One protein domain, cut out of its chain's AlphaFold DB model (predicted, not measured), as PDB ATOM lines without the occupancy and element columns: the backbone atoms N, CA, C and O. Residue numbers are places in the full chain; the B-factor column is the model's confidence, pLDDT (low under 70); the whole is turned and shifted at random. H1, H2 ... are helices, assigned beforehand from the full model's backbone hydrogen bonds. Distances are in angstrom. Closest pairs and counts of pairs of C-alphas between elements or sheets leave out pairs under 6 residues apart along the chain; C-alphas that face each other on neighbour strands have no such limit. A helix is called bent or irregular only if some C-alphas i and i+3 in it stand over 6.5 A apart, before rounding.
ATOM      1  N   ILE A  67      32.240 -12.283  11.356       84.75
ATOM      2  CA  ILE A  67      33.202 -12.545  10.274       84.75
ATOM      3  C   ILE A  67      32.836 -13.835   9.544       84.75
ATOM      4  O   ILE A  67      32.796 -13.869   8.317       84.75
ATOM      5  N   ARG A  68      32.480 -14.891  10.286       85.38
ATOM      6  CA  ARG A  68      32.034 -16.158   9.688       85.38
ATOM      7  C   ARG A  68      30.753 -15.975   8.873       85.38
ATOM      8  O   ARG A  68      30.580 -16.658   7.865       85.38
ATOM      9  N   ALA A  69      29.843 -15.097   9.302       86.50
ATOM     10  CA  ALA A  69      28.607 -14.784   8.574       86.50
ATOM     11  C   ALA A  69      28.894 -14.034   7.286       86.50
ATOM     12  O   ALA A  69      28.424 -14.448   6.230       86.50
ATOM     13  N   LEU A  70      29.729 -13.004   7.360       89.94
ATOM     14  CA  LEU A  70      30.135 -12.212   6.207       89.94
ATOM     15  C   LEU A  70      30.871 -13.060   5.170       89.94
ATOM     16  O   LEU A  70      30.491 -13.045   4.004       89.94
ATOM     17  N   VAL A  71      31.854 -13.862   5.590       91.44
ATOM     18  CA  VAL A  71      32.584 -14.760   4.682       91.44
ATOM     19  C   VAL A  71      31.635 -15.783   4.058       91.44
ATOM     20  O   VAL A  71      31.649 -15.970   2.843       91.44
ATOM     21  N   GLY A  72      30.765 -16.409   4.858       92.38
ATOM     22  CA  GLY A  72      29.793 -17.380   4.354       92.38
ATOM     23  C   GLY A  72      28.828 -16.786   3.326       92.38
ATOM     24  O   GLY A  72      28.604 -17.378   2.272       92.38
ATOM     25  N   LEU A  73      28.300 -15.592   3.602       94.12
ATOM     26  CA  LEU A  73      27.409 -14.875   2.694       94.12
ATOM     27  C   LEU A  73      28.132 -14.402   1.431       94.12
ATOM     28  O   LEU A  73      27.586 -14.560   0.345       94.12
ATOM     29  N   ALA A  74      29.358 -13.886   1.536       96.00
ATOM     30  CA  ALA A  74      30.147 -13.461   0.379       96.00
ATOM     31  C   ALA A  74      30.428 -14.627  -0.581       96.00
ATOM     32  O   ALA A  74      30.266 -14.490  -1.797       96.00
ATOM     33  N   MET A  75      30.778 -15.800  -0.042       96.44
ATOM     34  CA  MET A  75      30.941 -17.011  -0.851       96.44
ATOM     35  C   MET A  75      29.611 -17.437  -1.489       96.44
ATOM     36  O   MET A  75      29.587 -17.825  -2.655       96.44
ATOM     37  N   ALA A  76      28.493 -17.336  -0.759       96.44
ATOM     38  CA  ALA A  76      27.179 -17.728  -1.270       96.44
ATOM     39  C   ALA A  76      26.716 -16.805  -2.402       96.44
ATOM     40  O   ALA A  76      26.311 -17.288  -3.457       96.44
ATOM     41  N   VAL A  77      26.874 -15.491  -2.227       97.31
ATOM     42  CA  VAL A  77      26.632 -14.488  -3.270       97.31
ATOM     43  C   VAL A  77      27.503 -14.760  -4.491       97.31
ATOM     44  O   VAL A  77      26.990 -14.738  -5.605       97.31
ATOM     45  N   SER A  78      28.783 -15.090  -4.303       97.25
ATOM     46  CA  SER A  78      29.674 -15.444  -5.416       97.25
ATOM     47  C   SER A  78      29.154 -16.655  -6.200       97.25
ATOM     48  O   SER A  78      29.105 -16.607  -7.428       97.25
ATOM     49  N   CYS A  79      28.687 -17.707  -5.514       96.75
ATOM     50  CA  CYS A  79      28.024 -18.842  -6.165       96.75
ATOM     51  C   CYS A  79      26.784 -18.407  -6.952       96.75
ATOM     52  O   CYS A  79      26.643 -18.775  -8.115       96.75
ATOM     53  N   TRP A  80      25.886 -17.637  -6.334       97.69
ATOM     54  CA  TRP A  80      24.635 -17.219  -6.970       97.69
ATOM     55  C   TRP A  80      24.885 -16.354  -8.201       97.69
ATOM     56  O   TRP A  80      24.279 -16.593  -9.239       97.69
ATOM     57  N   VAL A  81      25.812 -15.396  -8.117       97.81
ATOM     58  CA  VAL A  81      26.193 -14.543  -9.250       97.81
ATOM     59  C   VAL A  81      26.714 -15.388 -10.409       97.81
ATOM     60  O   VAL A  81      26.283 -15.177 -11.539       97.81
ATOM     61  N   LEU A  82      27.582 -16.371 -10.152       97.38
ATOM     62  CA  LEU A  82      28.078 -17.269 -11.200       97.38
ATOM     63  C   LEU A  82      26.947 -18.100 -11.825       97.38
ATOM     64  O   LEU A  82      26.843 -18.150 -13.050       97.38
ATOM     65  N   ILE A  83      26.061 -18.670 -10.999       96.19
ATOM     66  CA  ILE A  83      24.903 -19.451 -11.458       96.19
ATOM     67  C   ILE A  83      23.976 -18.598 -12.333       96.19
ATOM     68  O   ILE A  83      23.629 -19.002 -13.444       96.19
ATOM     69  N   PHE A  84      23.586 -17.411 -11.865       96.62
ATOM     70  CA  PHE A  84      22.668 -16.536 -12.595       96.62
ATOM     71  C   PHE A  84      23.301 -15.943 -13.856       96.62
ATOM     72  O   PHE A  84      22.609 -15.794 -14.864       96.62
ATOM     73  N   ALA A  85      24.614 -15.704 -13.850       96.81
ATOM     74  CA  ALA A  85      25.378 -15.307 -15.032       96.81
ATOM     75  C   ALA A  85      25.617 -16.459 -16.031       96.81
ATOM     76  O   ALA A  85      26.333 -16.258 -17.011       96.81
ATOM     77  N   ALA A  86      25.055 -17.651 -15.784       93.94
ATOM     78  CA  ALA A  86      25.264 -18.862 -16.581       93.94
ATOM     79  C   ALA A  86      26.752 -19.223 -16.761       93.94
ATOM     80  O   ALA A  86      27.145 -19.804 -17.772       93.94
ATOM     81  N   ARG A  87      27.587 -18.869 -15.777       94.75
ATOM     82  CA  ARG A  87      29.001 -19.246 -15.724       94.75
ATOM     83  C   ARG A  87      29.154 -20.514 -14.904       94.75
ATOM     84  O   ARG A  87      28.441 -20.731 -13.924       94.75
ATOM     85  N   ASP A  88      30.126 -21.332 -15.280       93.94
ATOM     86  CA  ASP A  88      30.430 -22.529 -14.518       93.94
ATOM     87  C   ASP A  88      30.975 -22.184 -13.134       93.94
ATOM     88  O   ASP A  88      31.981 -21.490 -12.988       93.94
ATOM     89  N   VAL A  89      30.315 -22.710 -12.102       96.31
ATOM     90  CA  VAL A  89      30.802 -22.623 -10.730       96.31
ATOM     91  C   VAL A  89      31.938 -23.636 -10.558       96.31
ATOM     92  O   VAL A  89      31.752 -24.818 -10.894       96.31
ATOM     93  N   PRO A  90      33.102 -23.215 -10.030       96.69
ATOM     94  CA  PRO A  90      34.183 -24.127  -9.678       96.69
ATOM     95  C   PRO A  90      33.734 -25.153  -8.630       96.69
ATOM     96  O   PRO A  90      33.075 -24.801  -7.649       96.69
ATOM     97  N   SER A  91      34.131 -26.417  -8.791       94.62
ATOM     98  CA  SER A  91      33.810 -27.491  -7.836       94.62
ATOM     99  C   SER A  91      34.358 -27.207  -6.436       94.62
ATOM    100  O   SER A  91      33.682 -27.472  -5.447       94.62
ATOM    101  N   SER A  92      35.533 -26.580  -6.338       95.94
ATOM    102  CA  SER A  92      36.123 -26.136  -5.071       95.94
ATOM    103  C   SER A  92      35.215 -25.173  -4.302       95.94
ATOM    104  O   SER A  92      35.088 -25.289  -3.083       95.94
ATOM    105  N   LEU A  93      34.538 -24.262  -5.007       96.19
ATOM    106  CA  LEU A  93      33.613 -23.309  -4.403       96.19
ATOM    107  C   LEU A  93      32.328 -24.004  -3.922       96.19
ATOM    108  O   LEU A  93      31.854 -23.701  -2.829       96.19
ATOM    109  N   LEU A  94      31.806 -24.977  -4.678       96.19
ATOM    110  CA  LEU A  94      30.668 -25.805  -4.250       96.19
ATOM    111  C   LEU A  94      31.009 -26.644  -3.005       96.19
ATOM    112  O   LEU A  94      30.232 -26.670  -2.051       96.19
ATOM    113  N   SER A  95      32.192 -27.263  -2.962       94.50
ATOM    114  CA  SER A  95      32.666 -28.029  -1.797       94.50
ATOM    115  C   SER A  95      32.862 -27.149  -0.557       94.50
ATOM    116  O   SER A  95      32.430 -27.503   0.547       94.50
ATOM    117  N   LEU A  96      33.464 -25.967  -0.730       95.12
ATOM    118  CA  LEU A  96      33.592 -24.973   0.337       95.12
ATOM    119  C   LEU A  96      32.212 -24.539   0.844       95.12
ATOM    120  O   LEU A  96      31.991 -24.443   2.052       95.12
ATOM    121  N   MET A  97      31.264 -24.338  -0.070       95.12
ATOM    122  CA  MET A  97      29.899 -23.964   0.268       95.12
ATOM    123  C   MET A  97      29.189 -25.041   1.091       95.12
ATOM    124  O   MET A  97      28.555 -24.711   2.092       95.12
ATOM    125  N   LEU A  98      29.344 -26.322   0.745       93.62
ATOM    126  CA  LEU A  98      28.815 -27.425   1.556       93.62
ATOM    127  C   LEU A  98      29.402 -27.429   2.969       93.62
ATOM    128  O   LEU A  98      28.670 -27.648   3.934       93.62
ATOM    129  N   THR A  99      30.690 -27.113   3.115       91.81
ATOM    130  CA  THR A  99      31.339 -27.018   4.432       91.81
ATOM    131  C   THR A  99      30.782 -25.847   5.245       91.81
ATOM    132  O   THR A  99      30.448 -26.010   6.421       91.81
ATOM    133  N   ILE A 100      30.612 -24.680   4.617       91.50
ATOM    134  CA  ILE A 100      30.003 -23.499   5.244       91.50
ATOM    135  C   ILE A 100      28.566 -23.811   5.682       91.50
ATOM    136  O   ILE A 100      28.192 -23.527   6.821       91.50
ATOM    137  N   LEU A 101      27.763 -24.432   4.817       90.81
ATOM    138  CA  LEU A 101      26.385 -24.813   5.126       90.81
ATOM    139  C   LEU A 101      26.349 -25.830   6.270       90.81
ATOM    140  O   LEU A 101      25.663 -25.599   7.266       90.81
ATOM    141  N   GLY A 102      27.155 -26.890   6.198       88.56
ATOM    142  CA  GLY A 102      27.311 -27.860   7.280       88.56
ATOM    143  C   GLY A 102      27.652 -27.191   8.613       88.56
ATOM    144  O   GLY A 102      27.030 -27.496   9.629       88.56
ATOM    145  N   TYR A 103      28.550 -26.202   8.607       85.38
ATOM    146  CA  TYR A 103      28.871 -25.407   9.791       85.38
ATOM    147  C   TYR A 103      27.659 -24.630  10.332       85.38
ATOM    148  O   TYR A 103      27.332 -24.723  11.524       85.38
ATOM    149  N   TYR A 104      26.960 -23.895   9.460       83.69
ATOM    150  CA  TYR A 104      25.799 -23.087   9.841       83.69
ATOM    151  C   TYR A 104      24.653 -23.920  10.389       83.69
ATOM    152  O   TYR A 104      23.989 -23.482  11.337       83.69
ATOM    153  N   PHE A 105      24.414 -25.096   9.819       81.81
ATOM    154  CA  PHE A 105      23.360 -25.994  10.258       81.81
ATOM    155  C   PHE A 105      23.783 -26.769  11.518       81.81
ATOM    156  O   PHE A 105      23.092 -26.657  12.529       81.81
ATOM    157  N   ALA A 106      24.940 -27.435  11.544       71.56
ATOM    158  CA  ALA A 106      25.279 -28.402  12.596       71.56
ATOM    159  C   ALA A 106      25.844 -27.819  13.911       71.56
ATOM    160  O   ALA A 106      25.575 -28.368  14.978       71.56
ATOM    161  N   PHE A 107      26.649 -26.748  13.880       62.59
ATOM    162  CA  PHE A 107      27.464 -26.370  15.054       62.59
ATOM    163  C   PHE A 107      26.841 -25.309  15.963       62.59
ATOM    164  O   PHE A 107      27.170 -25.239  17.146       62.59
ATOM    165  N   ARG A 108      25.931 -24.480  15.444       56.66
ATOM    166  CA  ARG A 108      25.495 -23.282  16.177       56.66
ATOM    167  C   ARG A 108      24.597 -23.549  17.388       56.66
ATOM    168  O   ARG A 108      24.534 -22.705  18.263       56.66
ATOM    169  N   THR A 109      23.930 -24.699  17.467       52.66
ATOM    170  CA  THR A 109      22.995 -25.008  18.566       52.66
ATOM    171  C   THR A 109      23.662 -25.616  19.801       52.66
ATOM    172  O   THR A 109      23.084 -25.567  20.880       52.66
ATOM    173  N   LYS A 110      24.886 -26.158  19.692       47.47
ATOM    174  CA  LYS A 110      25.569 -26.799  20.834       47.47
ATOM    175  C   LYS A 110      26.221 -25.814  21.805       47.47
ATOM    176  O   LYS A 110      26.436 -26.176  22.956       47.47
ATOM    177  N   VAL A 111      26.508 -24.584  21.373       48.25
ATOM    178  CA  VAL A 111      27.116 -23.559  22.241       48.25
ATOM    179  C   VAL A 111      26.149 -23.145  23.360       48.25
ATOM    180  O   VAL A 111      26.579 -23.022  24.500       48.25
ATOM    181  N   ALA A 112      24.840 -23.088  23.086       45.84
ATOM    182  CA  ALA A 112      23.808 -22.816  24.094       45.84
ATOM    183  C   ALA A 112      23.672 -23.908  25.178       45.84
ATOM    184  O   ALA A 112      23.134 -23.650  26.248       45.84
ATOM    185  N   ALA A 113      24.147 -25.132  24.918       41.94
ATOM    186  CA  ALA A 113      24.065 -26.256  25.857       41.94
ATOM    187  C   ALA A 113      25.361 -26.484  26.660       41.94
ATOM    188  O   ALA A 113      25.386 -27.332  27.553       41.94
ATOM    189  N   ALA A 114      26.446 -25.773  26.331       42.06
ATOM    190  CA  ALA A 114      27.752 -25.962  26.961       42.06
ATOM    191  C   ALA A 114      27.895 -25.202  28.292       42.06
ATOM    192  O   ALA A 114      28.632 -25.652  29.168       42.06
ATOM    193  N   SER A 115      27.160 -24.106  28.497       43.84
ATOM    194  CA  SER A 115      27.058 -23.460  29.805       43.84
ATOM    195  C   SER A 115      25.955 -24.141  30.618       43.84
ATOM    196  O   SER A 115      24.771 -23.889  30.421       43.84
ATOM    197  N   ARG A 116      26.328 -25.003  31.573       44.47
ATOM    198  CA  ARG A 116      25.388 -25.605  32.550       44.47
ATOM    199  C   ARG A 116      24.741 -24.584  33.502       44.47
ATOM    200  O   ARG A 116      23.996 -24.974  34.394       44.47
ATOM    201  N   ILE A 117      25.014 -23.297  33.315       42.47
ATOM    202  CA  ILE A 117      24.395 -22.190  34.030       42.47
ATOM    203  C   ILE A 117      23.461 -21.507  33.032       42.47
ATOM    204  O   ILE A 117      23.912 -20.900  32.062       42.47
ATOM    205  N   TYR A 118      22.154 -21.672  33.242       39.16
ATOM    206  CA  TYR A 118      21.126 -20.902  32.551       39.16
ATOM    207  C   TYR A 118      21.207 -19.474  33.085       39.16
ATOM    208  O   TYR A 118      20.686 -19.185  34.159       39.16
ATOM    209  N   ALA A 126      23.429 -11.793  18.726       55.19
ATOM    210  CA  ALA A 126      23.254 -12.091  17.325       55.19
ATOM    211  C   ALA A 126      24.441 -11.490  16.558       55.19
ATOM    212  O   ALA A 126      24.737 -10.308  16.734       55.19
ATOM    213  N   PRO A 127      25.088 -12.258  15.665       54.03
ATOM    214  CA  PRO A 127      26.334 -11.883  14.989       54.03
ATOM    215  C   PRO A 127      26.201 -10.655  14.077       54.03
ATOM    216  O   PRO A 127      27.123 -10.356  13.349       54.03
ATOM    217  N   LEU A 128      25.032 -10.022  13.977       59.81
ATOM    218  CA  LEU A 128      24.804  -8.903  13.064       59.81
ATOM    219  C   LEU A 128      23.515  -8.129  13.410       59.81
ATOM    220  O   LEU A 128      22.890  -7.558  12.525       59.81
ATOM    221  N   PHE A 129      23.035  -8.217  14.660       65.25
ATOM    222  CA  PHE A 129      21.694  -7.757  15.079       65.25
ATOM    223  C   PHE A 129      20.509  -8.362  14.295       65.25
ATOM    224  O   PHE A 129      19.360  -7.986  14.513       65.25
ATOM    225  N   LEU A 130      20.755  -9.337  13.415       65.88
ATOM    226  CA  LEU A 130      19.704 -10.069  12.718       65.88
ATOM    227  C   LEU A 130      19.010 -11.077  13.647       65.88
ATOM    228  O   LEU A 130      19.674 -11.686  14.492       65.88
ATOM    229  N   PRO A 131      17.701 -11.332  13.452       70.06
ATOM    230  CA  PRO A 131      16.997 -12.356  14.208       70.06
ATOM    231  C   PRO A 131      17.683 -13.716  14.041       70.06
ATOM    232  O   PRO A 131      18.183 -14.070  12.964       70.06
ATOM    233  N   GLY A 132      17.718 -14.486  15.130       69.88
ATOM    234  CA  GLY A 132      18.356 -15.796  15.168       69.88
ATOM    235  C   GLY A 132      17.894 -16.679  14.006       69.88
ATOM    236  O   GLY A 132      16.709 -16.960  13.847       69.88
ATOM    237  N   GLY A 133      18.842 -17.113  13.173       78.56
ATOM    238  CA  GLY A 133      18.566 -17.977  12.023       78.56
ATOM    239  C   GLY A 133      18.255 -17.267  10.701       78.56
ATOM    240  O   GLY A 133      18.098 -17.969   9.704       78.56
ATOM    241  N   ALA A 134      18.245 -15.930  10.633       86.81
ATOM    242  CA  ALA A 134      18.039 -15.204   9.371       86.81
ATOM    243  C   ALA A 134      19.049 -15.608   8.283       86.81
ATOM    244  O   ALA A 134      18.663 -15.903   7.158       86.81
ATOM    245  N   VAL A 135      20.335 -15.724   8.644       88.19
ATOM    246  CA  VAL A 135      21.397 -16.176   7.726       88.19
ATOM    247  C   VAL A 135      21.096 -17.569   7.166       88.19
ATOM    248  O   VAL A 135      21.273 -17.799   5.977       88.19
ATOM    249  N   ARG A 136      20.583 -18.497   7.992       89.56
ATOM    250  CA  ARG A 136      20.222 -19.850   7.532       89.56
ATOM    251  C   ARG A 136      19.092 -19.798   6.510       89.56
ATOM    252  O   ARG A 136      19.194 -20.447   5.478       89.56
ATOM    253  N   TRP A 137      18.041 -19.024   6.780       91.06
ATOM    254  CA  TRP A 137      16.927 -18.862   5.845       91.06
ATOM    255  C   TRP A 137      17.357 -18.207   4.541       91.06
ATOM    256  O   TRP A 137      16.968 -18.677   3.478       91.06
ATOM    257  N   LEU A 138      18.204 -17.183   4.616       93.50
ATOM    258  CA  LEU A 138      18.748 -16.515   3.440       93.50
ATOM    259  C   LEU A 138      19.548 -17.502   2.575       93.50
ATOM    260  O   LEU A 138      19.327 -17.568   1.369       93.50
ATOM    261  N   LEU A 139      20.394 -18.338   3.187       93.19
ATOM    262  CA  LEU A 139      21.120 -19.393   2.476       93.19
ATOM    263  C   LEU A 139      20.170 -20.429   1.851       93.19
ATOM    264  O   LEU A 139      20.324 -20.746   0.674       93.19
ATOM    265  N   ILE A 140      19.171 -20.924   2.595       93.25
ATOM    266  CA  ILE A 140      18.182 -21.892   2.077       93.25
ATOM    267  C   ILE A 140      17.451 -21.311   0.871       93.25
ATOM    268  O   ILE A 140      17.396 -21.953  -0.173       93.25
ATOM    269  N   LEU A 141      16.902 -20.104   1.006       95.62
ATOM    270  CA  LEU A 141      16.119 -19.463  -0.045       95.62
ATOM    271  C   LEU A 141      16.984 -19.135  -1.265       95.62
ATOM    272  O   LEU A 141      16.564 -19.401  -2.388       95.62
ATOM    273  N   GLY A 142      18.200 -18.626  -1.057       95.94
ATOM    274  CA  GLY A 142      19.128 -18.304  -2.143       95.94
ATOM    275  C   GLY A 142      19.543 -19.538  -2.947       95.94
ATOM    276  O   GLY A 142      19.501 -19.522  -4.179       95.94
ATOM    277  N   PHE A 143      19.873 -20.645  -2.274       96.19
ATOM    278  CA  PHE A 143      20.177 -21.895  -2.972       96.19
ATOM    279  C   PHE A 143      18.940 -22.545  -3.587       96.19
ATOM    280  O   PHE A 143      19.036 -23.046  -4.701       96.19
ATOM    281  N   LEU A 144      17.773 -22.489  -2.942       96.00
ATOM    282  CA  LEU A 144      16.529 -22.982  -3.535       96.00
ATOM    283  C   LEU A 144      16.208 -22.239  -4.840       96.00
ATOM    284  O   LEU A 144      15.951 -22.878  -5.860       96.00
ATOM    285  N   ALA A 145      16.303 -20.907  -4.837       96.69
ATOM    286  CA  ALA A 145      16.127 -20.086  -6.033       96.69
ATOM    287  C   ALA A 145      17.160 -20.428  -7.122       96.69
ATOM    288  O   ALA A 145      16.802 -20.581  -8.289       96.69
ATOM    289  N   SER A 146      18.426 -20.618  -6.740       96.38
ATOM    290  CA  SER A 146      19.499 -21.007  -7.666       96.38
ATOM    291  C   SER A 146      19.264 -22.388  -8.290       96.38
ATOM    292  O   SER A 146      19.471 -22.569  -9.488       96.38
ATOM    293  N   GLY A 147      18.798 -23.358  -7.497       95.62
ATOM    294  CA  GLY A 147      18.469 -24.704  -7.964       95.62
ATOM    295  C   GLY A 147      17.279 -24.706  -8.921       95.62
ATOM    296  O   GLY A 147      17.350 -25.327  -9.980       95.62
ATOM    297  N   LEU A 148      16.222 -23.948  -8.606       96.69
ATOM    298  CA  LEU A 148      15.070 -23.763  -9.497       96.69
ATOM    299  C   LEU A 148      15.475 -23.100 -10.819       96.69
ATOM    300  O   LEU A 148      15.050 -23.543 -11.886       96.69
ATOM    301  N   TYR A 149      16.340 -22.085 -10.765       97.31
ATOM    302  CA  TYR A 149      16.875 -21.434 -11.960       97.31
ATOM    303  C   TYR A 149      17.691 -22.399 -12.834       97.31
ATOM    304  O   TYR A 149      17.473 -22.478 -14.045       97.31
ATOM    305  N   LEU A 150      18.593 -23.181 -12.229       95.62
ATOM    306  CA  LEU A 150      19.379 -24.196 -12.942       95.62
ATOM    307  C   LEU A 150      18.506 -25.307 -13.524       95.62
ATOM    308  O   LEU A 150      18.781 -25.776 -14.630       95.62
ATOM    309  N   TYR A 151      17.454 -25.714 -12.814       95.94
ATOM    310  CA  TYR A 151      16.484 -26.684 -13.308       95.94
ATOM    311  C   TYR A 151      15.749 -26.153 -14.545       95.94
ATOM    312  O   TYR A 151      15.739 -26.823 -15.577       95.94
ATOM    313  N   ALA A 152      15.241 -24.918 -14.492       96.56
ATOM    314  CA  ALA A 152      14.549 -24.281 -15.614       96.56
ATOM    315  C   ALA A 152      15.443 -24.115 -16.860       96.56
ATOM    316  O   ALA A 152      14.966 -24.214 -17.987       96.56
ATOM    317  N   ARG A 153      16.750 -23.895 -16.671       94.56
ATOM    318  CA  ARG A 153      17.743 -23.788 -17.758       94.56
ATOM    319  C   ARG A 153      18.298 -25.136 -18.236       94.56
ATOM    320  O   ARG A 153      19.121 -25.154 -19.146       94.56
ATOM    321  N   GLY A 154      17.914 -26.254 -17.616       93.00
ATOM    322  CA  GLY A 154      18.488 -27.573 -17.905       93.00
ATOM    323  C   GLY A 154      19.947 -27.750 -17.449       93.00
ATOM    324  O   GLY A 154      20.575 -28.752 -17.789       93.00
ATOM    325  N   GLY A 155      20.486 -26.817 -16.655       88.31
ATOM    326  CA  GLY A 155      21.849 -26.861 -16.111       88.31
ATOM    327  C   GLY A 155      22.055 -27.945 -15.046       88.31
ATOM    328  O   GLY A 155      23.183 -28.363 -14.802       88.31
ATOM    329  N   MET A 156      20.965 -28.468 -14.476       88.38
ATOM    330  CA  MET A 156      20.964 -29.598 -13.529       88.38
ATOM    331  C   MET A 156      21.522 -30.910 -14.108       88.38
ATOM    332  O   MET A 156      21.773 -31.839 -13.350       88.38
ATOM    333  N   LYS A 157      21.733 -31.002 -15.429       89.75
ATOM    334  CA  LYS A 157      22.361 -32.174 -16.062       89.75
ATOM    335  C   LYS A 157      23.838 -32.330 -15.704       89.75
ATOM    336  O   LYS A 157      24.378 -33.419 -15.859       89.75
ATOM    337  N   GLN A 158      24.503 -31.263 -15.260       91.81
ATOM    338  CA  GLN A 158      25.887 -31.384 -14.820       91.81
ATOM    339  C   GLN A 158      25.937 -32.050 -13.439       91.81
ATOM    340  O   GLN A 158      25.373 -31.534 -12.471       91.81
ATOM    341  N   VAL A 159      26.675 -33.161 -13.357       90.81
ATOM    342  CA  VAL A 159      26.811 -34.016 -12.165       90.81
ATOM    343  C   VAL A 159      27.154 -33.204 -10.913       90.81
ATOM    344  O   VAL A 159      26.471 -33.322  -9.901       90.81
ATOM    345  N   LYS A 160      28.111 -32.268 -11.010       93.81
ATOM    346  CA  LYS A 160      28.538 -31.414  -9.882       93.81
ATOM    347  C   LYS A 160      27.401 -30.611  -9.231       93.81
ATOM    348  O   LYS A 160      27.393 -30.439  -8.015       93.81
ATOM    349  N   TYR A 161      26.446 -30.099 -10.016       94.19
ATOM    350  CA  TYR A 161      25.317 -29.341  -9.463       94.19
ATOM    351  C   TYR A 161      24.291 -30.287  -8.861       94.19
ATOM    352  O   TYR A 161      23.785 -30.018  -7.775       94.19
ATOM    353  N   PHE A 162      24.018 -31.398  -9.545       93.69
ATOM    354  CA  PHE A 162      23.108 -32.416  -9.046       93.69
ATOM    355  C   PHE A 162      23.563 -32.942  -7.677       93.69
ATOM    356  O   PHE A 162      22.791 -32.885  -6.723       93.69
ATOM    357  N   GLU A 163      24.827 -33.349  -7.547       94.12
ATOM    358  CA  GLU A 163      25.418 -33.799  -6.282       94.12
ATOM    359  C   GLU A 163      25.299 -32.734  -5.188       94.12
ATOM    360  O   GLU A 163      24.787 -33.013  -4.102       94.12
ATOM    361  N   PHE A 164      25.706 -31.495  -5.487       95.19
ATOM    362  CA  PHE A 164      25.623 -30.382  -4.543       95.19
ATOM    363  C   PHE A 164      24.192 -30.168  -4.029       95.19
ATOM    364  O   PHE A 164      23.976 -30.090  -2.818       95.19
ATOM    365  N   PHE A 165      23.206 -30.095  -4.929       95.44
ATOM    366  CA  PHE A 165      21.813 -29.844  -4.554       95.44
ATOM    367  C   PHE A 165      21.166 -31.031  -3.845       95.44
ATOM    368  O   PHE A 165      20.366 -30.809  -2.941       95.44
ATOM    369  N   VAL A 166      21.522 -32.268  -4.194       95.62
ATOM    370  CA  VAL A 166      21.029 -33.475  -3.512       95.62
ATOM    371  C   VAL A 166      21.558 -33.540  -2.076       95.62
ATOM    372  O   VAL A 166      20.775 -33.733  -1.142       95.62
ATOM    373  N   ILE A 167      22.853 -33.281  -1.874       94.62
ATOM    374  CA  ILE A 167      23.472 -33.200  -0.540       94.62
ATOM    375  C   ILE A 167      22.837 -32.068   0.278       94.62
ATOM    376  O   ILE A 167      22.441 -32.269   1.433       94.62
ATOM    377  N   LEU A 168      22.689 -30.886  -0.328       94.69
ATOM    378  CA  LEU A 168      22.062 -29.730   0.306       94.69
ATOM    379  C   LEU A 168      20.602 -30.000   0.684       94.69
ATOM    380  O   LEU A 168      20.183 -29.667   1.792       94.69
ATOM    381  N   LEU A 169      19.832 -30.624  -0.206       94.94
ATOM    382  CA  LEU A 169      18.444 -30.991   0.048       94.94
ATOM    383  C   LEU A 169      18.351 -31.944   1.238       94.94
ATOM    384  O   LEU A 169      17.533 -31.709   2.126       94.94
ATOM    385  N   GLY A 170      19.226 -32.955   1.304       94.56
ATOM    386  CA  GLY A 170      19.345 -33.832   2.467       94.56
ATOM    387  C   GLY A 170      19.524 -33.028   3.755       94.56
ATOM    388  O   GLY A 170      18.715 -33.150   4.674       94.56
ATOM    389  N   LEU A 171      20.516 -32.132   3.795       93.06
ATOM    390  CA  LEU A 171      20.794 -31.278   4.957       93.06
ATOM    391  C   LEU A 171      19.594 -30.406   5.368       93.06
ATOM    392  O   LEU A 171      19.252 -30.345   6.553       93.06
ATOM    393  N   VAL A 172      18.941 -29.746   4.406       92.31
ATOM    394  CA  VAL A 172      17.790 -28.859   4.654       92.31
ATOM    395  C   VAL A 172      16.577 -29.648   5.139       92.31
ATOM    396  O   VAL A 172      15.951 -29.249   6.122       92.31
ATOM    397  N   LEU A 173      16.266 -30.783   4.508       94.31
ATOM    398  CA  LEU A 173      15.195 -31.678   4.955       94.31
ATOM    399  C   LEU A 173      15.459 -32.185   6.371       94.31
ATOM    400  O   LEU A 173      14.545 -32.200   7.193       94.31
ATOM    401  N   GLY A 174      16.712 -32.526   6.676       91.62
ATOM    402  CA  GLY A 174      17.139 -32.888   8.021       91.62
ATOM    403  C   GLY A 174      16.833 -31.771   9.012       91.62
ATOM    404  O   GLY A 174      16.159 -32.004  10.012       91.62
ATOM    405  N   TYR A 175      17.263 -30.544   8.713       89.75
ATOM    406  CA  TYR A 175      17.022 -29.374   9.563       89.75
ATOM    407  C   TYR A 175      15.527 -29.116   9.813       89.75
ATOM    408  O   TYR A 175      15.111 -28.901  10.957       89.75
ATOM    409  N   VAL A 176      14.705 -29.165   8.762       90.56
ATOM    410  CA  VAL A 176      13.250 -28.987   8.872       90.56
ATOM    411  C   VAL A 176      12.636 -30.106   9.715       90.56
ATOM    412  O   VAL A 176      11.849 -29.825  10.621       90.56
ATOM    413  N   PHE A 177      13.044 -31.355   9.480       90.12
ATOM    414  CA  PHE A 177      12.597 -32.510  10.253       90.12
ATOM    415  C   PHE A 177      12.945 -32.365  11.739       90.12
ATOM    416  O   PHE A 177      12.057 -32.475  12.579       90.12
ATOM    417  N   GLY A 178      14.199 -32.038  12.074       86.50
ATOM    418  CA  GLY A 178      14.642 -31.831  13.458       86.50
ATOM    419  C   GLY A 178      13.800 -30.778  14.184       86.50
ATOM    420  O   GLY A 178      13.316 -31.010  15.297       86.50
ATOM    421  N   ARG A 179      13.502 -29.664  13.502       85.44
ATOM    422  CA  ARG A 179      12.675 -28.579  14.048       85.44
ATOM    423  C   ARG A 179      11.217 -28.982  14.275       85.44
ATOM    424  O   ARG A 179      10.636 -28.586  15.284       85.44
ATOM    425  N   ILE A 180      10.619 -29.746  13.362       86.88
ATOM    426  CA  ILE A 180       9.234 -30.221  13.504       86.88
ATOM    427  C   ILE A 180       9.155 -31.286  14.604       86.88
ATOM    428  O   ILE A 180       8.305 -31.198  15.494       86.88
ATOM    429  N   SER A 181      10.076 -32.251  14.599       83.06
ATOM    430  CA  SER A 181      10.109 -33.344  15.572       83.06
ATOM    431  C   SER A 181      10.485 -32.891  16.985       83.06
ATOM    432  O   SER A 181      10.144 -33.578  17.946       83.06
ATOM    433  N   ALA A 182      11.110 -31.720  17.152       77.31
ATOM    434  CA  ALA A 182      11.379 -31.140  18.469       77.31
ATOM    435  C   ALA A 182      10.106 -30.936  19.315       77.31
ATOM    436  O   ALA A 182      10.190 -30.981  20.541       77.31
ATOM    437  N   ARG A 183       8.932 -30.774  18.685       74.88
ATOM    438  CA  ARG A 183       7.631 -30.664  19.375       74.88
ATOM    439  C   ARG A 183       7.131 -31.989  19.965       74.88
ATOM    440  O   ARG A 183       6.298 -31.964  20.857       74.88
ATOM    441  N   GLY A 184       7.636 -33.128  19.486       69.94
ATOM    442  CA  GLY A 184       7.237 -34.475  19.919       69.94
ATOM    443  C   GLY A 184       8.208 -35.148  20.897       69.94
ATOM    444  O   GLY A 184       8.128 -36.368  21.090       69.94
ATOM    445  N   ARG A 185       9.155 -34.390  21.479       71.75
ATOM    446  CA  ARG A 185      10.137 -34.910  22.446       71.75
ATOM    447  C   ARG A 185       9.410 -35.488  23.664       71.75
ATOM    448  O   ARG A 185       8.735 -34.760  24.377       71.75
ATOM    449  N   GLY A 186       9.574 -36.792  23.888       73.38
ATOM    450  CA  GLY A 186       8.995 -37.515  25.029       73.38
ATOM    451  C   GLY A 186       8.125 -38.716  24.648       73.38
ATOM    452  O   GLY A 186       7.868 -39.564  25.494       73.38
ATOM    453  N   SER A 187       7.715 -38.845  23.382       85.69
ATOM    454  CA  SER A 187       6.969 -40.027  22.926       85.69
ATOM    455  C   SER A 187       7.891 -41.219  22.628       85.69
ATOM    456  O   SER A 187       8.982 -41.057  22.077       85.69
ATOM    457  N   GLY A 188       7.432 -42.440  22.931       87.94
ATOM    458  CA  GLY A 188       8.145 -43.672  22.561       87.94
ATOM    459  C   GLY A 188       8.334 -43.819  21.044       87.94
ATOM    460  O   GLY A 188       9.379 -44.280  20.588       87.94
ATOM    461  N   LEU A 189       7.376 -43.321  20.251       87.94
ATOM    462  CA  LEU A 189       7.478 -43.269  18.788       87.94
ATOM    463  C   LEU A 189       8.642 -42.386  18.321       87.94
ATOM    464  O   LEU A 189       9.385 -42.780  17.427       87.94
ATOM    465  N   TYR A 190       8.856 -41.225  18.948       86.81
ATOM    466  CA  TYR A 190       9.999 -40.363  18.631       86.81
ATOM    467  C   TYR A 190      11.340 -41.056  18.915       86.81
ATOM    468  O   TYR A 190      12.291 -40.909  18.142       86.81
ATOM    469  N   LEU A 191      11.429 -41.833  20.000       89.19
ATOM    470  CA  LEU A 191      12.627 -42.612  20.313       89.19
ATOM    471  C   LEU A 191      12.877 -43.694  19.251       89.19
ATOM    472  O   LEU A 191      13.983 -43.775  18.715       89.19
ATOM    473  N   LEU A 192      11.844 -44.456  18.883       93.00
ATOM    474  CA  LEU A 192      11.932 -45.492  17.851       93.00
ATOM    475  C   LEU A 192      12.345 -44.916  16.489       93.00
ATOM    476  O   LEU A 192      13.282 -45.420  15.871       93.00
ATOM    477  N   VAL A 193      11.730 -43.810  16.058       90.88
ATOM    478  CA  VAL A 193      12.102 -43.112  14.815       90.88
ATOM    479  C   VAL A 193      13.570 -42.684  14.841       90.88
ATOM    480  O   VAL A 193      14.274 -42.821  13.840       90.88
ATOM    481  N   ASN A 194      14.077 -42.208  15.983       89.00
ATOM    482  CA  ASN A 194      15.489 -41.851  16.108       89.00
ATOM    483  C   ASN A 194      16.428 -43.063  16.051       89.00
ATOM    484  O   ASN A 194      17.502 -42.938  15.458       89.00
ATOM    485  N   HIS A 195      16.043 -44.211  16.615       93.50
ATOM    486  CA  HIS A 195      16.821 -45.447  16.498       93.50
ATOM    487  C   HIS A 195      16.862 -45.956  15.059       93.50
ATOM    488  O   HIS A 195      17.951 -46.188  14.539       93.50
ATOM    489  N   VAL A 196      15.708 -46.049  14.391       95.06
ATOM    490  CA  VAL A 196      15.624 -46.477  12.985       95.06
ATOM    491  C   VAL A 196      16.463 -45.560  12.102       95.06
ATOM    492  O   VAL A 196      17.304 -46.033  11.343       95.06
ATOM    493  N   LYS A 197      16.319 -44.241  12.264       92.88
ATOM    494  CA  LYS A 197      17.141 -43.254  11.556       92.88
ATOM    495  C   LYS A 197      18.637 -43.471  11.812       92.88
ATOM    496  O   LYS A 197      19.423 -43.432  10.872       92.88
ATOM    497  N   GLY A 198      19.032 -43.706  13.064       92.31
ATOM    498  CA  GLY A 198      20.423 -43.988  13.425       92.31
ATOM    499  C   GLY A 198      20.970 -45.243  12.743       92.31
ATOM    500  O   GLY A 198      22.065 -45.198  12.191       92.31
ATOM    501  N   ILE A 199      20.192 -46.328  12.715       96.94
ATOM    502  CA  ILE A 199      20.565 -47.586  12.052       96.94
ATOM    503  C   ILE A 199      20.725 -47.381  10.544       96.94
ATOM    504  O   ILE A 199      21.745 -47.777   9.987       96.94
ATOM    505  N   VAL A 200      19.766 -46.715   9.892       96.12
ATOM    506  CA  VAL A 200      19.824 -46.414   8.449       96.12
ATOM    507  C   VAL A 200      21.089 -45.628   8.104       96.12
ATOM    508  O   VAL A 200      21.759 -45.921   7.118       96.12
ATOM    509  N   VAL A 201      21.453 -44.656   8.936       95.06
ATOM    510  CA  VAL A 201      22.627 -43.805   8.713       95.06
ATOM    511  C   VAL A 201      23.925 -44.562   8.952       95.06
ATOM    512  O   VAL A 201      24.860 -44.407   8.173       95.06
ATOM    513  N   LEU A 202      23.986 -45.402   9.987       96.81
ATOM    514  CA  LEU A 202      25.137 -46.273  10.225       96.81
ATOM    515  C   LEU A 202      25.330 -47.262   9.073       96.81
ATOM    516  O   LEU A 202      26.455 -47.430   8.610       96.81
ATOM    517  N   ALA A 203      24.246 -47.855   8.564       97.38
ATOM    518  CA  ALA A 203      24.292 -48.735   7.402       97.38
ATOM    519  C   ALA A 203      24.764 -47.990   6.141       97.38
ATOM    520  O   ALA A 203      25.653 -48.475   5.446       97.38
ATOM    521  N   ALA A 204      24.240 -46.787   5.880       96.38
ATOM    522  CA  ALA A 204      24.672 -45.954   4.756       96.38
ATOM    523  C   ALA A 204      26.152 -45.546   4.865       96.38
ATOM    524  O   ALA A 204      26.880 -45.597   3.874       96.38
ATOM    525  N   ALA A 205      26.619 -45.185   6.064       96.69
ATOM    526  CA  ALA A 205      28.018 -44.841   6.315       96.69
ATOM    527  C   ALA A 205      28.947 -46.052   6.145       96.69
ATOM    528  O   ALA A 205      30.003 -45.932   5.524       96.69
ATOM    529  N   ALA A 206      28.545 -47.219   6.658       97.62
ATOM    530  CA  ALA A 206      29.285 -48.465   6.491       97.62
ATOM    531  C   ALA A 206      29.372 -48.866   5.013       97.62
ATOM    532  O   ALA A 206      30.456 -49.192   4.536       97.62
ATOM    533  N   LEU A 207      28.263 -48.761   4.271       97.25
ATOM    534  CA  LEU A 207      28.222 -49.038   2.837       97.25
ATOM    535  C   LEU A 207      29.126 -48.087   2.046       97.25
ATOM    536  O   LEU A 207      29.932 -48.554   1.249       97.25
ATOM    537  N   LEU A 208      29.044 -46.773   2.283       95.88
ATOM    538  CA  LEU A 208      29.934 -45.804   1.634       95.88
ATOM    539  C   LEU A 208      31.401 -46.105   1.937       95.88
ATOM    540  O   LEU A 208      32.221 -46.153   1.024       95.88
ATOM    541  N   THR A 209      31.727 -46.357   3.207       96.38
ATOM    542  CA  THR A 209      33.092 -46.701   3.627       96.38
ATOM    543  C   THR A 209      33.578 -47.953   2.902       96.38
ATOM    544  O   THR A 209      34.676 -47.954   2.354       96.38
ATOM    545  N   PHE A 210      32.742 -48.991   2.827       97.56
ATOM    546  CA  PHE A 210      33.056 -50.214   2.100       97.56
ATOM    547  C   PHE A 210      33.285 -49.951   0.605       97.56
ATOM    548  O   PHE A 210      34.299 -50.395   0.071       97.56
ATOM    549  N   LEU A 211      32.407 -49.196  -0.064       96.50
ATOM    550  CA  LEU A 211      32.538 -48.860  -1.489       96.50
ATOM    551  C   LEU A 211      33.832 -48.092  -1.794       96.50
ATOM    552  O   LEU A 211      34.489 -48.373  -2.798       96.50
ATOM    553  N   PHE A 212      34.219 -47.148  -0.933       95.31
ATOM    554  CA  PHE A 212      35.458 -46.388  -1.109       95.31
ATOM    555  C   PHE A 212      36.704 -47.233  -0.834       95.31
ATOM    556  O   PHE A 212      37.630 -47.215  -1.640       95.31
ATOM    557  N   VAL A 213      36.723 -48.002   0.259       97.25
ATOM    558  CA  VAL A 213      37.883 -48.829   0.641       97.25
ATOM    559  C   VAL A 213      38.112 -49.976  -0.347       97.25
ATOM    560  O   VAL A 213      39.253 -50.289  -0.667       97.25
ATOM    561  N   SER A 214      37.042 -50.586  -0.858       96.75
ATOM    562  CA  SER A 214      37.126 -51.675  -1.843       96.75
ATOM    563  C   SER A 214      37.392 -51.201  -3.276       96.75
ATOM    564  O   SER A 214      37.607 -52.030  -4.157       96.75
ATOM    565  N   GLY A 215      37.342 -49.890  -3.545       95.62
ATOM    566  CA  GLY A 215      37.443 -49.337  -4.899       95.62
ATOM    567  C   GLY A 215      36.196 -49.551  -5.773       95.62
ATOM    568  O   GLY A 215      36.167 -49.093  -6.913       95.62
ATOM    569  N   LEU A 216      35.140 -50.184  -5.247       94.81
ATOM    570  CA  LEU A 216      33.894 -50.458  -5.975       94.81
ATOM    571  C   LEU A 216      33.056 -49.203  -6.255       94.81
ATOM    572  O   LEU A 216      32.114 -49.262  -7.043       94.81
ATOM    573  N   TYR A 217      33.403 -48.056  -5.664       93.94
ATOM    574  CA  TYR A 217      32.740 -46.782  -5.955       93.94
ATOM    575  C   TYR A 217      32.764 -46.422  -7.453       93.94
ATOM    576  O   TYR A 217      31.850 -45.751  -7.912       93.94
ATOM    577  N   GLN A 218      33.759 -46.892  -8.219       92.38
ATOM    578  CA  GLN A 218      33.841 -46.661  -9.670       92.38
ATOM    579  C   GLN A 218      32.737 -47.377 -10.462       92.38
ATOM    580  O   GLN A 218      32.404 -46.962 -11.567       92.38
ATOM    581  N   GLN A 219      32.188 -48.462  -9.913       92.94
ATOM    582  CA  GLN A 219      31.099 -49.230 -10.523       92.94
ATOM    583  C   GLN A 219      29.723 -48.746 -10.054       92.94
ATOM    584  O   GLN A 219      28.711 -49.030 -10.692       92.94
ATOM    585  N   ALA A 220      29.676 -48.032  -8.926       90.25
ATOM    586  CA  ALA A 220      28.451 -47.450  -8.412       90.25
ATOM    587  C   ALA A 220      28.029 -46.274  -9.296       90.25
ATOM    588  O   ALA A 220      28.842 -45.434  -9.681       90.25
ATOM    589  N   ALA A 221      26.737 -46.187  -9.601       90.62
ATOM    590  CA  ALA A 221      26.242 -45.049 -10.355       90.62
ATOM    591  C   ALA A 221      26.330 -43.775  -9.496       90.62
ATOM    592  O   ALA A 221      25.962 -43.787  -8.321       90.62
ATOM    593  N   GLU A 222      26.766 -42.662 -10.086       87.56
ATOM    594  CA  GLU A 222      27.019 -41.394  -9.374       87.56
ATOM    595  C   GLU A 222      25.814 -40.927  -8.536       87.56
ATOM    596  O   GLU A 222      25.955 -40.473  -7.400       87.56
ATOM    597  N   HIS A 223      24.592 -41.136  -9.040       88.00
ATOM    598  CA  HIS A 223      23.364 -40.802  -8.316       88.00
ATOM    599  C   HIS A 223      23.183 -41.611  -7.020       88.00
ATOM    600  O   HIS A 223      22.625 -41.089  -6.057       88.00
ATOM    601  N   GLN A 224      23.663 -42.857  -6.955       91.38
ATOM    602  CA  GLN A 224      23.598 -43.678  -5.741       91.38
ATOM    603  C   GLN A 224      24.523 -43.117  -4.658       91.38
ATOM    604  O   GLN A 224      24.112 -42.995  -3.502       91.38
ATOM    605  N   LEU A 225      25.738 -42.710  -5.040       92.75
ATOM    606  CA  LEU A 225      26.687 -42.062  -4.132       92.75
ATOM    607  C   LEU A 225      26.121 -40.734  -3.613       92.75
ATOM    608  O   LEU A 225      26.132 -40.493  -2.404       92.75
ATOM    609  N   ALA A 226      25.538 -39.918  -4.497       91.69
ATOM    610  CA  ALA A 226      24.891 -38.663  -4.120       91.69
ATOM    611  C   ALA A 226      23.746 -38.877  -3.112       91.69
ATOM    612  O   ALA A 226      23.659 -38.163  -2.112       91.69
ATOM    613  N   VAL A 227      22.897 -39.888  -3.333       92.38
ATOM    614  CA  VAL A 227      21.793 -40.230  -2.420       92.38
ATOM    615  C   VAL A 227      22.316 -40.698  -1.061       92.38
ATOM    616  O   VAL A 227      21.816 -40.236  -0.036       92.38
ATOM    617  N   LEU A 228      23.345 -41.549  -1.016       94.06
ATOM    618  CA  LEU A 228      23.955 -41.978   0.249       94.06
ATOM    619  C   LEU A 228      24.544 -40.784   1.020       94.06
ATOM    620  O   LEU A 228      24.292 -40.634   2.219       94.06
ATOM    621  N   CYS A 229      25.242 -39.877   0.334       94.12
ATOM    622  CA  CYS A 229      25.738 -38.630   0.919       94.12
ATOM    623  C   CYS A 229      24.598 -37.721   1.417       94.12
ATOM    624  O   CYS A 229      24.725 -37.090   2.473       94.12
ATOM    625  N   ALA A 230      23.466 -37.672   0.710       94.06
ATOM    626  CA  ALA A 230      22.281 -36.939   1.149       94.06
ATOM    627  C   ALA A 230      21.633 -37.557   2.395       94.06
ATOM    628  O   ALA A 230      21.211 -36.807   3.273       94.06
ATOM    629  N   VAL A 231      21.607 -38.889   2.528       95.00
ATOM    630  CA  VAL A 231      21.132 -39.580   3.745       95.00
ATOM    631  C   VAL A 231      21.997 -39.211   4.954       95.00
ATOM    632  O   VAL A 231      21.467 -38.872   6.016       95.00
ATOM    633  N   LEU A 232      23.325 -39.206   4.794       93.81
ATOM    634  CA  LEU A 232      24.234 -38.754   5.852       93.81
ATOM    635  C   LEU A 232      23.993 -37.276   6.196       93.81
ATOM    636  O   LEU A 232      23.840 -36.922   7.366       93.81
ATOM    637  N   SER A 233      23.887 -36.419   5.180       92.88
ATOM    638  CA  SER A 233      23.645 -34.979   5.351       92.88
ATOM    639  C   SER A 233      22.311 -34.694   6.044       92.88
ATOM    640  O   SER A 233      22.246 -33.855   6.946       92.88
ATOM    641  N   PHE A 234      21.266 -35.451   5.702       94.25
ATOM    642  CA  PHE A 234      19.972 -35.426   6.376       94.25
ATOM    643  C   PHE A 234      20.092 -35.760   7.855       94.25
ATOM    644  O   PHE A 234      19.527 -35.055   8.693       94.25
ATOM    645  N   TYR A 235      20.859 -36.789   8.212       93.00
ATOM    646  CA  TYR A 235      21.054 -37.131   9.614       93.00
ATOM    647  C   TYR A 235      21.693 -35.996  10.406       93.00
ATOM    648  O   TYR A 235      21.160 -35.632  11.459       93.00
ATOM    649  N   TYR A 236      22.768 -35.399   9.882       89.12
ATOM    650  CA  TYR A 236      23.422 -34.252  10.514       89.12
ATOM    651  C   TYR A 236      22.475 -33.054  10.647       89.12
ATOM    652  O   TYR A 236      22.418 -32.449  11.718       89.12
ATOM    653  N   GLY A 237      21.672 -32.764   9.619       86.81
ATOM    654  CA  GLY A 237      20.632 -31.735   9.690       86.81
ATOM    655  C   GLY A 237      19.554 -32.047  10.736       86.81
ATOM    656  O   GLY A 237      19.109 -31.167  11.463       86.81
ATOM    657  N   SER A 238      19.158 -33.311  10.874       88.06
ATOM    658  CA  SER A 238      18.079 -33.745  11.777       88.06
ATOM    659  C   SER A 238      18.436 -33.763  13.262       88.06
ATOM    660  O   SER A 238      17.570 -34.033  14.096       88.06
ATOM    661  N   ARG A 239      19.710 -33.551  13.599       82.12
ATOM    662  CA  ARG A 239      20.214 -33.516  14.979       82.12
ATOM    663  C   ARG A 239      20.265 -32.099  15.568       82.12
ATOM    664  O   ARG A 239      20.793 -31.938  16.667       82.12
TER     665      ARG A 239
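This is residues 67 to 118 and 126 to 239 of the 240 residues of an uncharacterized protein of Phycisphaerae bacterium SM23_33 (UniProt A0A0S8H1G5). Six helices are stacked into a thick slab, with H1 and H5 at its two ends and H4 in the middle. H2 and H3 bridge the space between H1 and H4, though H3 stays only close to H4; beyond H4, H6 folds back between the long helices H4 and H5, and residues 110 to 118 stick out as a tail. The printed part has 166 residues with six named helices, H1 to H6 in order along the chain, and no named strand; its class is all helix. It is compact, with a radius of gyration of the C-alphas of 17.5 A and spans of 49 by 47 by 27 A.

H1, residues 67 to 84, begins at C-alpha 67 (33.202, -12.545, 10.274) and is 25.5 A long. H2 is residues 91 to 106. H3, residues 134 to 152, is 26.8 A long. H4, residues 159 to 184, is 37.6 A long; it is neither bent nor irregular, but only just: C-alphas 180 and 183 are 6.1 A apart. H5, residues 188 to 213, begins at C-alpha 188 (8.145, -43.672, 22.561) and is 37.3 A long. H6, residues 222 to 237, ends at C-alpha 237 (20.632, -31.735, 9.690).

H1 touches H3 at a shallow tilt of 14 degrees, the same way; their closest C-alphas, of Trp 80 and Ser 146, are 6.4 A apart. Residues 72 to 79 of H1 touch H2 at a steep tilt of 46 degrees, closest at Gly 72 and Ile 100, with C-alphas 6.2 A apart. H2 touches H4 at a shallow tilt of 4 degrees, the same way; the closest C-alphas, of Leu 94 and Phe 164, are 6.8 A apart. H3 is close to H4 but not clearly touching it, the closest C-alphas being those of Gly 147 and Phe 165, 7.0 A apart. H4 touches H6 with 40 pairs of C-alphas within 8 A, closest at Gly 174 and Gly 237, 4.0 A. H5 and H6 form a helical hairpin at a steep tilt of 41 degrees; residues 197 to 208 of H5 touch H6, and the closest C-alphas, of Val 201 and Leu 232, are 6.0 A apart. H1 and H5 are apart. In H1, H2, H3, H5 and H6 every O i to N i+4 pair is within hydrogen-bond range; in H4, 20 of 22 are.

The C-alphas farthest apart, of Ile 117 and Gly 154, are 52.5 A apart. Residues 119 to 125 are not printed, and C-alphas 118 and 126 are 17.7 A apart across this cut. Of the links printed whole, H4 to H5 is tight and the others are short. Confidence is low, with pLDDT under 70, at residues 107 to 118, 126 to 130, 132 and 184.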